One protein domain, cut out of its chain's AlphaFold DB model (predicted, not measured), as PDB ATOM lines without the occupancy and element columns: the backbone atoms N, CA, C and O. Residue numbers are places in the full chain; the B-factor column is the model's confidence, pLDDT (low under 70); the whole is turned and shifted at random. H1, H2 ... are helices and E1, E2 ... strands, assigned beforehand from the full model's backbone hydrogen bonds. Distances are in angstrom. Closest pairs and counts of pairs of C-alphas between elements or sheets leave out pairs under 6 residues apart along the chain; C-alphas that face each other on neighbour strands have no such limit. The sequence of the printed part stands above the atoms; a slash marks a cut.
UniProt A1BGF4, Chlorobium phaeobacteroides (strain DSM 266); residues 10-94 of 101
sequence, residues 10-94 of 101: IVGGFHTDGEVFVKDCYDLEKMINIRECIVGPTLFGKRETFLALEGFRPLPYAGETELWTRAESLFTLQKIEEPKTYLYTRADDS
ATOM      1  N   ILE A  10     -22.128 -18.966   7.675       96.88
ATOM      2  CA  ILE A  10     -22.336 -20.355   7.281       96.88
ATOM      3  C   ILE A  10     -23.805 -20.705   7.429       96.88
ATOM      4  O   ILE A  10     -24.406 -20.394   8.452       96.88
ATOM      5  N   VAL A  11     -24.348 -21.417   6.446       97.00
ATOM      6  CA  VAL A  11     -25.615 -22.143   6.578       97.00
ATOM      7  C   VAL A  11     -25.310 -23.626   6.586       97.00
ATOM      8  O   VAL A  11     -24.652 -24.139   5.678       97.00
ATOM      9  N   GLY A  12     -25.738 -24.284   7.655       96.00
ATOM     10  CA  GLY A  12     -25.536 -25.703   7.888       96.00
ATOM     11  C   GLY A  12     -26.616 -26.589   7.273       96.00
ATOM     12  O   GLY A  12     -27.701 -26.133   6.902       96.00
ATOM     13  N   GLY A  13     -26.320 -27.884   7.260       97.00
ATOM     14  CA  GLY A  13     -27.242 -28.916   6.826       97.00
ATOM     15  C   GLY A  13     -28.378 -29.148   7.810       97.00
ATOM     16  O   GLY A  13     -28.228 -28.982   9.027       97.00
ATOM     17  N   PHE A  14     -29.502 -29.620   7.280       97.88
ATOM     18  CA  PHE A  14     -30.675 -30.012   8.050       97.88
ATOM     19  C   PHE A  14     -31.337 -31.257   7.453       97.88
ATOM     20  O   PHE A  14     -31.139 -31.608   6.287       97.88
ATOM     21  N   HIS A  15     -32.119 -31.941   8.278       98.00
ATOM     22  CA  HIS A  15     -32.935 -33.085   7.897       98.00
ATOM     23  C   HIS A  15     -34.403 -32.680   7.776       98.00
ATOM     24  O   HIS A  15     -34.891 -31.856   8.547       98.00
ATOM     25  N   THR A  16     -35.107 -33.295   6.829       96.69
ATOM     26  CA  THR A  16     -36.564 -33.221   6.668       96.69
ATOM     27  C   THR A  16     -37.110 -34.630   6.514       96.69
ATOM     28  O   THR A  16     -36.477 -35.480   5.882       96.69
ATOM     29  N   ASP A  17     -38.322 -34.856   7.008       93.25
ATOM     30  CA  ASP A  17     -39.060 -36.072   6.685       93.25
ATOM     31  C   ASP A  17     -39.687 -35.925   5.295       93.25
ATOM     32  O   ASP A  17     -40.730 -35.300   5.112       93.25
ATOM     33  N   GLY A  18     -38.985 -36.465   4.298       94.69
ATOM     34  CA  GLY A  18     -39.369 -36.381   2.892       94.69
ATOM     35  C   GLY A  18     -39.119 -35.010   2.261       94.69
ATOM     36  O   GLY A  18     -38.305 -34.207   2.732       94.69
ATOM     37  N   GLU A  19     -39.808 -34.771   1.146       96.44
ATOM     38  CA  GLU A  19     -39.749 -33.512   0.410       96.44
ATOM     39  C   GLU A  19     -40.673 -32.474   1.043       96.44
ATOM     40  O   GLU A  19     -41.863 -32.715   1.255       96.44
ATOM     41  N   VAL A  20     -40.126 -31.292   1.318       97.19
ATOM     42  CA  VAL A  20     -40.878 -30.169   1.870       97.19
ATOM     43  C   VAL A  20     -40.798 -29.006   0.899       97.19
ATOM     44  O   VAL A  20     -39.720 -28.475   0.644       97.19
ATOM     45  N   PHE A  21     -41.960 -28.591   0.401       97.44
ATOM     46  CA  PHE A  21     -42.096 -27.429  -0.466       97.44
ATOM     47  C   PHE A  21     -42.681 -26.238   0.293       97.44
ATOM     48  O   PHE A  21     -43.548 -26.397   1.167       97.44
ATOM     49  N   VAL A  22     -42.187 -25.051  -0.051       97.25
ATOM     50  CA  VAL A  22     -42.605 -23.747   0.480       97.25
ATOM     51  C   VAL A  22     -42.756 -22.752  -0.671       97.25
ATOM     52  O   VAL A  22     -42.203 -22.972  -1.748       97.25
ATOM     53  N   LYS A  23     -43.506 -21.669  -0.452       97.62
ATOM     54  CA  LYS A  23     -43.623 -20.578  -1.430       97.62
ATOM     55  C   LYS A  23     -42.284 -19.844  -1.569       97.62
ATOM     56  O   LYS A  23     -41.641 -19.555  -0.554       97.62
ATOM     57  N   ASP A  24     -41.877 -19.558  -2.802       97.56
ATOM     58  CA  ASP A  24     -40.670 -18.791  -3.124       97.56
ATOM     59  C   ASP A  24     -40.845 -17.336  -2.653       97.56
ATOM     60  O   ASP A  24     -41.898 -16.731  -2.839       97.56
ATOM     61  N   CYS A  25     -39.834 -16.763  -1.999       96.00
ATOM     62  CA  CYS A  25     -39.922 -15.397  -1.482       96.00
ATOM     63  C   CYS A  25     -39.839 -14.324  -2.575       96.00
ATOM     64  O   CYS A  25     -40.160 -13.168  -2.300       96.00
ATOM     65  N   TYR A  26     -39.412 -14.688  -3.785       95.75
ATOM     66  CA  TYR A  26     -39.391 -13.791  -4.944       95.75
ATOM     67  C   TYR A  26     -40.645 -13.917  -5.818       95.75
ATOM     68  O   TYR A  26     -40.925 -13.020  -6.609       95.75
ATOM     69  N   ASP A  27     -41.389 -15.014  -5.669       96.62
ATOM     70  CA  ASP A  27     -42.632 -15.294  -6.385       96.62
ATOM     71  C   ASP A  27     -43.513 -16.240  -5.550       96.62
ATOM     72  O   ASP A  27     -43.336 -17.460  -5.548       96.62
ATOM     73  N   LEU A  28     -44.495 -15.679  -4.839       96.44
ATOM     74  CA  LEU A  28     -45.351 -16.440  -3.926       96.44
ATOM     75  C   LEU A  28     -46.325 -17.396  -4.641       96.44
ATOM     76  O   LEU A  28     -46.999 -18.186  -3.963       96.44
ATOM     77  N   GLU A  29     -46.417 -17.357  -5.973       96.69
ATOM     78  CA  GLU A  29     -47.166 -18.343  -6.764       96.69
ATOM     79  C   GLU A  29     -46.342 -19.609  -7.042       96.69
ATOM     80  O   GLU A  29     -46.904 -20.672  -7.323       96.69
ATOM     81  N   LYS A  30     -45.015 -19.537  -6.895       97.38
ATOM     82  CA  LYS A  30     -44.095 -20.647  -7.139       97.38
ATOM     83  C   LYS A  30     -43.769 -21.404  -5.853       97.38
ATOM     84  O   LYS A  30     -43.494 -20.824  -4.806       97.38
ATOM     85  N   MET A  31     -43.732 -22.732  -5.954       97.81
ATOM     86  CA  MET A  31     -43.267 -23.616  -4.885       97.81
ATOM     87  C   MET A  31     -41.828 -24.063  -5.158       97.81
ATOM     88  O   MET A  31     -41.528 -24.541  -6.252       97.81
ATOM     89  N   ILE A  32     -40.959 -23.950  -4.157       98.19
ATOM     90  CA  ILE A  32     -39.565 -24.422  -4.191       98.19
ATOM     91  C   ILE A  32     -39.303 -25.390  -3.047       98.19
ATOM     92  O   ILE A  32     -40.036 -25.411  -2.048       98.19
ATOM     93  N   ASN A  33     -38.269 -26.216  -3.185       97.81
ATOM     94  CA  ASN A  33     -37.891 -27.103  -2.101       97.81
ATOM     95  C   ASN A  33     -37.241 -26.301  -0.970       97.81
ATOM     96  O   ASN A  33     -36.421 -25.417  -1.214       97.81
ATOM     97  N   ILE A  34     -37.527 -26.646   0.286       96.69
ATOM     98  CA  ILE A  34     -36.899 -25.974   1.433       96.69
ATOM     99  C   ILE A  34     -35.367 -26.108   1.419       96.69
ATOM    100  O   ILE A  34     -34.677 -25.267   1.985       96.69
ATOM    101  N   ARG A  35     -34.813 -27.127   0.747       95.44
ATOM    102  CA  ARG A  35     -33.358 -27.300   0.576       95.44
ATOM    103  C   ARG A  35     -32.708 -26.223  -0.291       95.44
ATOM    104  O   ARG A  35     -31.499 -26.041  -0.214       95.44
ATOM    105  N   GLU A  36     -33.493 -25.489  -1.072       95.88
ATOM    106  CA  GLU A  36     -33.029 -24.323  -1.829       95.88
ATOM    107  C   GLU A  36     -32.996 -23.051  -0.961       95.88
ATOM    108  O   GLU A  36     -32.381 -22.050  -1.333       95.88
ATOM    109  N   CYS A  37     -33.630 -23.084   0.215       96.75
ATOM    110  CA  CYS A  37     -33.778 -21.936   1.104       96.75
ATOM    111  C   CYS A  37     -32.630 -21.816   2.115       96.75
ATOM    112  O   CYS A  37     -31.892 -22.763   2.397       96.75
ATOM    113  N   ILE A  38     -32.524 -20.636   2.729       97.19
ATOM    114  CA  ILE A  38     -31.720 -20.439   3.934       97.19
ATOM    115  C   ILE A  38     -32.558 -20.828   5.152       97.19
ATOM    116  O   ILE A  38     -33.623 -20.260   5.383       97.19
ATOM    117  N   VAL A  39     -32.082 -21.788   5.943       96.19
ATOM    118  CA  VAL A  39     -32.783 -22.258   7.145       96.19
ATOM    119  C   VAL A  39     -32.147 -21.626   8.380       96.19
ATOM    120  O   VAL A  39     -31.035 -21.970   8.765       96.19
ATOM    121  N   GLY A  40     -32.861 -20.690   9.011       95.31
ATOM    122  CA  GLY A  40     -32.343 -19.855  10.106       95.31
ATOM    123  C   GLY A  40     -31.670 -20.610  11.256       95.31
ATOM    124  O   GLY A  40     -30.569 -20.228  11.645       95.31
ATOM    125  N   PRO A  41     -32.240 -21.718  11.765       95.69
ATOM    126  CA  PRO A  41     -31.607 -22.516  12.818       95.69
ATOM    127  C   PRO A  41     -30.223 -23.088  12.480       95.69
ATOM    128  O   PRO A  41     -29.509 -23.511  13.388       95.69
ATOM    129  N   THR A  42     -29.830 -23.118  11.203       96.88
ATOM    130  CA  THR A  42     -28.497 -23.563  10.774       96.88
ATOM    131  C   THR A  42     -27.581 -22.410  10.358       96.88
ATOM    132  O   THR A  42     -26.461 -22.662   9.906       96.88
ATOM    133  N   LEU A  43     -28.019 -21.156  10.515       96.88
ATOM    134  CA  LEU A  43     -27.258 -19.960  10.177       96.88
ATOM    135  C   LEU A  43     -26.330 -19.560  11.335       96.88
ATOM    136  O   LEU A  43     -26.775 -19.106  12.387       96.88
ATOM    137  N   PHE A  44     -25.022 -19.671  11.118       96.06
ATOM    138  CA  PHE A  44     -23.990 -19.290  12.082       96.06
ATOM    139  C   PHE A  44     -22.993 -18.342  11.438       96.06
ATOM    140  O   PHE A  44     -22.522 -18.585  10.333       96.06
ATOM    141  N   GLY A  45     -22.600 -17.288  12.140       96.19
ATOM    142  CA  GLY A  45     -21.634 -16.329  11.619       96.19
ATOM    143  C   GLY A  45     -20.822 -15.672  12.714       96.19
ATOM    144  O   GLY A  45     -21.109 -15.814  13.907       96.19
ATOM    145  N   LYS A  46     -19.799 -14.937  12.291       97.50
ATOM    146  CA  LYS A  46     -19.050 -14.056  13.181       97.50
ATOM    147  C   LYS A  46     -19.950 -12.920  13.663       97.50
ATOM    148  O   LYS A  46     -20.846 -12.468  12.952       97.50
ATOM    149  N   ARG A  47     -19.695 -12.431  14.877       97.19
ATOM    150  CA  ARG A  47     -20.487 -11.352  15.487       97.19
ATOM    151  C   ARG A  47     -20.448 -10.083  14.635       97.19
ATOM    152  O   ARG A  47     -21.480  -9.451  14.428       97.19
ATOM    153  N   GLU A  48     -19.266  -9.720  14.155       97.25
ATOM    154  CA  GLU A  48     -19.024  -8.541  13.325       97.25
ATOM    155  C   GLU A  48     -19.805  -8.572  12.010       97.25
ATOM    156  O   GLU A  48     -20.283  -7.524  11.589       97.25
ATOM    157  N   THR A  49     -20.031  -9.753  11.422       97.69
ATOM    158  CA  THR A  49     -20.854  -9.916  10.217       97.69
ATOM    159  C   THR A  49     -22.283  -9.441  10.465       97.69
ATOM    160  O   THR A  49     -22.805  -8.619   9.719       97.69
ATOM    161  N   PHE A  50     -22.914  -9.892  11.554       98.06
ATOM    162  CA  PHE A  50     -24.281  -9.476  11.889       98.06
ATOM    163  C   PHE A  50     -24.373  -7.993  12.256       98.06
ATOM    164  O   PHE A  50     -25.358  -7.347  11.906       98.06
ATOM    165  N   LEU A  51     -23.358  -7.444  12.934       98.00
ATOM    166  CA  LEU A  51     -23.312  -6.017  13.270       98.00
ATOM    167  C   LEU A  51     -23.170  -5.142  12.020       98.00
ATOM    168  O   LEU A  51     -23.882  -4.152  11.893       98.00
ATOM    169  N   ALA A  52     -22.290  -5.519  11.092       98.00
ATOM    170  CA  ALA A  52     -22.094  -4.800   9.836       98.00
ATOM    171  C   ALA A  52     -23.318  -4.882   8.909       98.00
ATOM    172  O   ALA A  52     -23.570  -3.965   8.135       98.00
ATOM    173  N   LEU A  53     -24.092  -5.964   9.008       97.56
ATOM    174  CA  LEU A  53     -25.371  -6.124   8.320       97.56
ATOM    175  C   LEU A  53     -26.541  -5.466   9.069       97.56
ATOM    176  O   LEU A  53     -27.670  -5.586   8.608       97.56
ATOM    177  N   GLU A  54     -26.322  -4.806  10.209       97.62
ATOM    178  CA  GLU A  54     -27.396  -4.211  11.025       97.62
ATOM    179  C   GLU A  54     -28.493  -5.223  11.428       97.62
ATOM    180  O   GLU A  54     -29.648  -4.873  11.665       97.62
ATOM    181  N   GLY A  55     -28.125  -6.504  11.530       96.38
ATOM    182  CA  GLY A  55     -29.036  -7.591  11.869       96.38
ATOM    183  C   GLY A  55     -30.067  -7.923  10.782       96.38
ATOM    184  O   GLY A  55     -29.853  -7.729   9.583       96.38
ATOM    185  N   PHE A  56     -31.181  -8.509  11.221       97.00
ATOM    186  CA  PHE A  56     -32.294  -8.896  10.357       97.00
ATOM    187  C   PHE A  56     -33.229  -7.713  10.128       97.00
ATOM    188  O   PHE A  56     -33.592  -7.002  11.068       97.00
ATOM    189  N   ARG A  57     -33.682  -7.544   8.885       96.50
ATOM    190  CA  ARG A  57     -34.762  -6.603   8.589       96.50
ATOM    191  C   ARG A  57     -36.096  -7.141   9.121       96.50
ATOM    192  O   ARG A  57     -36.282  -8.358   9.146       96.50
ATOM    193  N   PRO A  58     -37.040  -6.264   9.511       95.56
ATOM    194  CA  PRO A  58     -38.351  -6.665  10.017       95.56
ATOM    195  C   PRO A  58     -39.259  -7.124   8.866       95.56
ATOM    196  O   PRO A  58     -40.229  -6.458   8.508       95.56
ATOM    197  N   LEU A  59     -38.906  -8.249   8.249       94.69
ATOM    198  CA  LEU A  59     -39.666  -8.870   7.174       94.69
ATOM    199  C   LEU A  59     -40.570  -9.971   7.735       94.69
ATOM    200  O   LEU A  59     -40.138 -10.729   8.602       94.69
ATOM    201  N   PRO A  60     -41.806 -10.103   7.224       92.44
ATOM    202  CA  PRO A  60     -42.715 -11.158   7.662       92.44
ATOM    203  C   PRO A  60     -42.287 -12.550   7.174       92.44
ATOM    204  O   PRO A  60     -42.659 -13.549   7.782       92.44
ATOM    205  N   TYR A  61     -41.524 -12.630   6.079       96.19
ATOM    206  CA  TYR A  61     -41.100 -13.880   5.458       96.19
ATOM    207  C   TYR A  61     -39.697 -13.747   4.855       96.19
ATOM    208  O   TYR A  61     -39.328 -12.677   4.375       96.19
ATOM    209  N   ALA A  62     -38.937 -14.847   4.877       96.44
ATOM    210  CA  ALA A  62     -37.611 -14.973   4.267       96.44
ATOM    211  C   ALA A  62     -36.554 -13.953   4.744       96.44
ATOM    212  O   ALA A  62     -35.677 -13.550   3.976       96.44
ATOM    213  N   GLY A  63     -36.595 -13.570   6.026       97.25
ATOM    214  CA  GLY A  63     -35.593 -12.680   6.624       97.25
ATOM    215  C   GLY A  63     -34.170 -13.244   6.548       97.25
ATOM    216  O   GLY A  63     -33.211 -12.496   6.363       97.25
ATOM    217  N   GLU A  64     -34.025 -14.567   6.615       97.25
ATOM    218  CA  GLU A  64     -32.740 -15.249   6.476       97.25
ATOM    219  C   GLU A  64     -32.169 -15.148   5.060       97.25
ATOM    220  O   GLU A  64     -30.977 -14.884   4.902       97.25
ATOM    221  N   THR A  65     -33.008 -15.337   4.036       97.44
ATOM    222  CA  THR A  65     -32.606 -15.165   2.633       97.44
ATOM    223  C   THR A  65     -32.192 -13.721   2.382       97.44
ATOM    224  O   THR A  65     -31.158 -13.486   1.769       97.44
ATOM    225  N   GLU A  66     -32.937 -12.750   2.915       97.75
ATOM    226  CA  GLU A  66     -32.596 -11.333   2.772       97.75
ATOM    227  C   GLU A  66     -31.243 -10.986   3.405       97.75
ATOM    228  O   GLU A  66     -30.406 -10.341   2.764       97.75
ATOM    229  N   LEU A  67     -31.000 -11.449   4.636       98.06
ATOM    230  CA  LEU A  67     -29.724 -11.238   5.315       98.06
ATOM    231  C   LEU A  67     -28.579 -11.902   4.545       98.06
ATOM    232  O   LEU A  67     -27.525 -11.290   4.367       98.06
ATOM    233  N   TRP A  68     -28.794 -13.130   4.065       98.25
ATOM    234  CA  TRP A  68     -27.818 -13.865   3.265       98.25
ATOM    235  C   TRP A  68     -27.463 -13.113   1.977       98.25
ATOM    236  O   TRP A  68     -26.285 -12.875   1.722       98.25
ATOM    237  N   THR A  69     -28.458 -12.662   1.212       97.19
ATOM    238  CA  THR A  69     -28.249 -11.915  -0.039       97.19
ATOM    239  C   THR A  69     -27.502 -10.601   0.188       97.19
ATOM    240  O   THR A  69     -26.616 -10.253  -0.591       97.19
ATOM    241  N   ARG A  70     -27.776  -9.873   1.279       97.25
ATOM    242  CA  ARG A  70     -26.971  -8.685   1.620       97.25
ATOM    243  C   ARG A  70     -25.522  -9.039   1.944       97.25
ATOM    244  O   ARG A  70     -24.621  -8.276   1.600       97.25
ATOM    245  N   ALA A  71     -25.292 -10.188   2.575       98.12
ATOM    246  CA  ALA A  71     -23.956 -10.641   2.932       98.12
ATOM    247  C   ALA A  71     -23.122 -11.085   1.714       98.12
ATOM    248  O   ALA A  71     -21.902 -10.939   1.747       98.12
ATOM    249  N   GLU A  72     -23.752 -11.570   0.635       97.00
ATOM    250  CA  GLU A  72     -23.069 -12.136  -0.548       97.00
ATOM    251  C   GLU A  72     -22.101 -11.165  -1.231       97.00
ATOM    252  O   GLU A  72     -21.098 -11.593  -1.797       97.00
ATOM    253  N   SER A  73     -22.370  -9.859  -1.164       93.19
ATOM    254  CA  SER A  73     -21.511  -8.840  -1.783       93.19
ATOM    255  C   SER A  73     -20.383  -8.330  -0.880       93.19
ATOM    256  O   SER A  73     -19.501  -7.620  -1.358       93.19
ATOM    257  N   LEU A  74     -20.399  -8.676   0.412       96.94
ATOM    258  CA  LEU A  74     -19.539  -8.062   1.431       96.94
ATOM    259  C   LEU A  74     -18.678  -9.070   2.203       96.94
ATOM    260  O   LEU A  74     -17.652  -8.687   2.762       96.94
ATOM    261  N   PHE A  75     -19.088 -10.337   2.257       98.12
ATOM    262  CA  PHE A  75     -18.522 -11.335   3.161       98.12
ATOM    263  C   PHE A  75     -18.283 -12.677   2.474       98.12
ATOM    264  O   PHE A  75     -18.905 -13.018   1.469       98.12
ATOM    265  N   THR A  76     -17.405 -13.487   3.066       98.12
ATOM    266  CA  THR A  76     -17.172 -14.856   2.598       98.12
ATOM    267  C   THR A  76     -18.220 -15.785   3.194       98.12
ATOM    268  O   THR A  76     -18.175 -16.116   4.383       98.12
ATOM    269  N   LEU A  77     -19.160 -16.239   2.370       97.94
ATOM    270  CA  LEU A  77     -20.234 -17.126   2.812       97.94
ATOM    271  C   LEU A  77     -19.939 -18.590   2.477       97.94
ATOM    272  O   LEU A  77     -19.240 -18.895   1.511       97.94
ATOM    273  N   GLN A  78     -20.512 -19.513   3.248       96.69
ATOM    274  CA  GLN A  78     -20.436 -20.942   2.945       96.69
ATOM    275  C   GLN A  78     -21.763 -21.651   3.227       96.69
ATOM    276  O   GLN A  78     -22.298 -21.572   4.328       96.69
ATOM    277  N   LYS A  79     -22.277 -22.403   2.253       95.88
ATOM    278  CA  LYS A  79     -23.349 -23.380   2.488       95.88
ATOM    279  C   LYS A  79     -22.728 -24.764   2.629       95.88
ATOM    280  O   LYS A  79     -21.841 -25.117   1.850       95.88
ATOM    281  N   ILE A  80     -23.160 -25.526   3.625       94.81
ATOM    282  CA  ILE A  80     -22.766 -26.925   3.809       94.81
ATOM    283  C   ILE A  80     -24.012 -27.784   3.997       94.81
ATOM    284  O   ILE A  80     -24.963 -27.365   4.649       94.81
ATOM    285  N   GLU A  81     -23.991 -28.995   3.450       94.62
ATOM    286  CA  GLU A  81     -25.098 -29.951   3.578       94.62
ATOM    287  C   GLU A  81     -24.904 -30.927   4.741       94.62
ATOM    288  O   GLU A  81     -25.876 -31.440   5.286       94.62
ATOM    289  N   GLU A  82     -23.654 -31.154   5.154       95.00
ATOM    290  CA  GLU A  82     -23.309 -32.060   6.244       95.00
ATOM    291  C   GLU A  82     -22.403 -31.374   7.284       95.00
ATOM    292  O   GLU A  82     -21.525 -30.582   6.920       95.00
ATOM    293  N   PRO A  83     -22.566 -31.695   8.581       94.69
ATOM    294  CA  PRO A  83     -23.584 -32.596   9.122       94.69
ATOM    295  C   PRO A  83     -24.994 -31.981   9.095       94.69
ATOM    296  O   PRO A  83     -25.153 -30.764   9.219       94.69
ATOM    297  N   LYS A  84     -26.026 -32.825   8.999       96.44
ATOM    298  CA  LYS A  84     -27.421 -32.419   9.247       96.44
ATOM    299  C   LYS A  84     -27.645 -32.141  10.734       96.44
ATOM    300  O   LYS A  84     -28.003 -33.023  11.507       96.44
ATOM    301  N   THR A  85     -27.393 -30.899  11.135       94.12
ATOM    302  CA  THR A  85     -27.396 -30.462  12.547       94.12
ATOM    303  C   THR A  85     -28.768 -30.083  13.088       94.12
ATOM    304  O   THR A  85     -28.921 -29.900  14.293       94.12
ATOM    305  N   TYR A  86     -29.765 -29.965  12.214       97.38
ATOM    306  CA  TYR A  86     -31.096 -29.499  12.571       97.38
ATOM    307  C   TYR A  86     -32.177 -30.399  11.974       97.38
ATOM    308  O   TYR A  86     -32.075 -30.804  10.818       97.38
ATOM    309  N   LEU A  87     -33.223 -30.689  12.749       97.12
ATOM    310  CA  LEU A  87     -34.429 -31.359  12.270       97.12
ATOM    311  C   LEU A  87     -35.473 -30.299  11.916       97.12
ATOM    312  O   LEU A  87     -36.024 -29.638  12.795       97.12
ATOM    313  N   TYR A  88     -35.752 -30.143  10.627       96.69
ATOM    314  CA  TYR A  88     -36.744 -29.190  10.161       96.69
ATOM    315  C   TYR A  88     -38.158 -29.741  10.352       96.69
ATOM    316  O   TYR A  88     -38.528 -30.778   9.802       96.69
ATOM    317  N   THR A  89     -38.967 -28.997  11.101       94.88
ATOM    318  CA  THR A  89     -40.388 -29.268  11.331       94.88
ATOM    319  C   THR A  89     -41.191 -27.981  11.143       94.88
ATOM    320  O   THR A  89     -40.633 -26.883  11.138       94.88
ATOM    321  N   ARG A  90     -42.508 -28.105  10.942       94.06
ATOM    322  CA  ARG A  90     -43.420 -26.963  10.776       94.06
ATOM    323  C   ARG A  90     -44.649 -27.152  11.652       94.06
ATOM    324  O   ARG A  90     -45.426 -28.078  11.410       94.06
ATOM    325  N   ALA A  91     -44.851 -26.239  12.595       95.00
ATOM    326  CA  ALA A  91     -46.115 -26.101  13.310       95.00
ATOM    327  C   ALA A  91     -47.252 -25.724  12.344       95.00
ATOM    328  O   ALA A  91     -47.010 -25.392  11.178       95.00
ATOM    329  N   ASP A  92     -48.503 -25.837  12.776       96.25
ATOM    330  CA  ASP A  92     -49.663 -25.535  11.925       96.25
ATOM    331  C   ASP A  92     -49.795 -24.048  11.609       96.25
ATOM    332  O   ASP A  92     -50.190 -23.691  10.503       96.25
ATOM    333  N   ASP A  93     -49.339 -23.191  12.513       95.88
ATOM    334  CA  ASP A  93     -49.242 -21.742  12.350       95.88
ATOM    335  C   ASP A  93     -47.933 -21.283  11.676       95.88
ATOM    336  O   ASP A  93     -47.700 -20.086  11.522       95.88
ATOM    337  N   SER A  94     -47.089 -22.211  11.204       95.00
ATOM    338  CA  SER A  94     -45.830 -21.878  10.529       95.00
ATOM    339  C   SER A  94     -46.052 -20.935   9.344       95.00
ATOM    340  O   SER A  94     -46.847 -21.227   8.447       95.00
TER     341      SER A  94
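Overview. This is residues 10 to 94 of the 101 residues of a protein of Chlorobium phaeobacteroides (strain DSM 266) (UniProt A1BGF4). A small, twisted sheet of three strands, E4, E1 and E5, forms one side of the domain, and helix H2 grazes it; the short helix H1 lies at one end of the longest axis and the small hairpin of E2 and E3 toward the other. E5, the longest strand, bends sharply partway along, and the link around Ile 38 passes through the middle. The printed part has 85 residues with two named helices and five named strands, in the order E1, E2, E3, E4, H1, H2, E5; the three-strand sheet has the order E4, E1, E5 and is mixed. The class is mixed, helices and strands, with under half of the residues in named elements. The whole is compact, with a radius of gyration of the C-alphas of 13.3 A, and rounded, spanning 35 by 30 by 21 A.

Along the chain. E1 holds residues 10 to 15 and is 16.6 A long, beginning at C-alpha 10 (-22.336, -20.355, 7.281). E2 is residues 21 to 23, 7.1 A, and E3 is residues 31 to 33, 7.0 A. E4, residues 43 to 45, measures 6.8 A. H1 is residues 47 to 52, 8.8 A, and H2 is residues 63 to 72, 14.4 A, beginning at C-alpha 63 (-35.593, -12.680, 6.624). E5, residues 77 to 87, measures 22.2 A, bends by 82 degrees at residue 83 and ends at C-alpha 87 (-34.429, -31.359, 12.270).

Arrangement. E1 is the inner strand of the larger sheet, and E4 and E5 are its edge strands. E1 and E5 are parallel at 29 degrees; N 11 and O 78 are 3.0 A apart, and N 15 and O 86 are 2.8 A apart, within hydrogen-bond range. E4 and E1 are antiparallel at 155 degrees, with N 10 and O 44 within hydrogen-bond range at 2.7 A. The sheet is only just strongly twisted, its C-alphas lying up to 4.5 A off its best plane. H2 is on this sheet but only grazes it, with residues 64 to 72. H1 is not on it. H1 and H2 are close but not clearly touching: their closest C-alphas, of Thr 49 and Ala 71, are 8.0 A apart, and their lines are about perpendicular at 84 degrees. E2 and E3 form an antiparallel hairpin at 135 degrees, with N 32 and O 22 at 2.9 A; both are apart from H1, H2 and E5. In H1 and H2 every O i to N i+4 pair is within hydrogen-bond range.

Size, cuts and confidence. The two C-alphas farthest apart, of Gly 18 and Ala 52, are 36.7 A apart. The printed part has no cut and no long link. The mean pLDDT of the printed part is 96.6, and no printed residue is under 70.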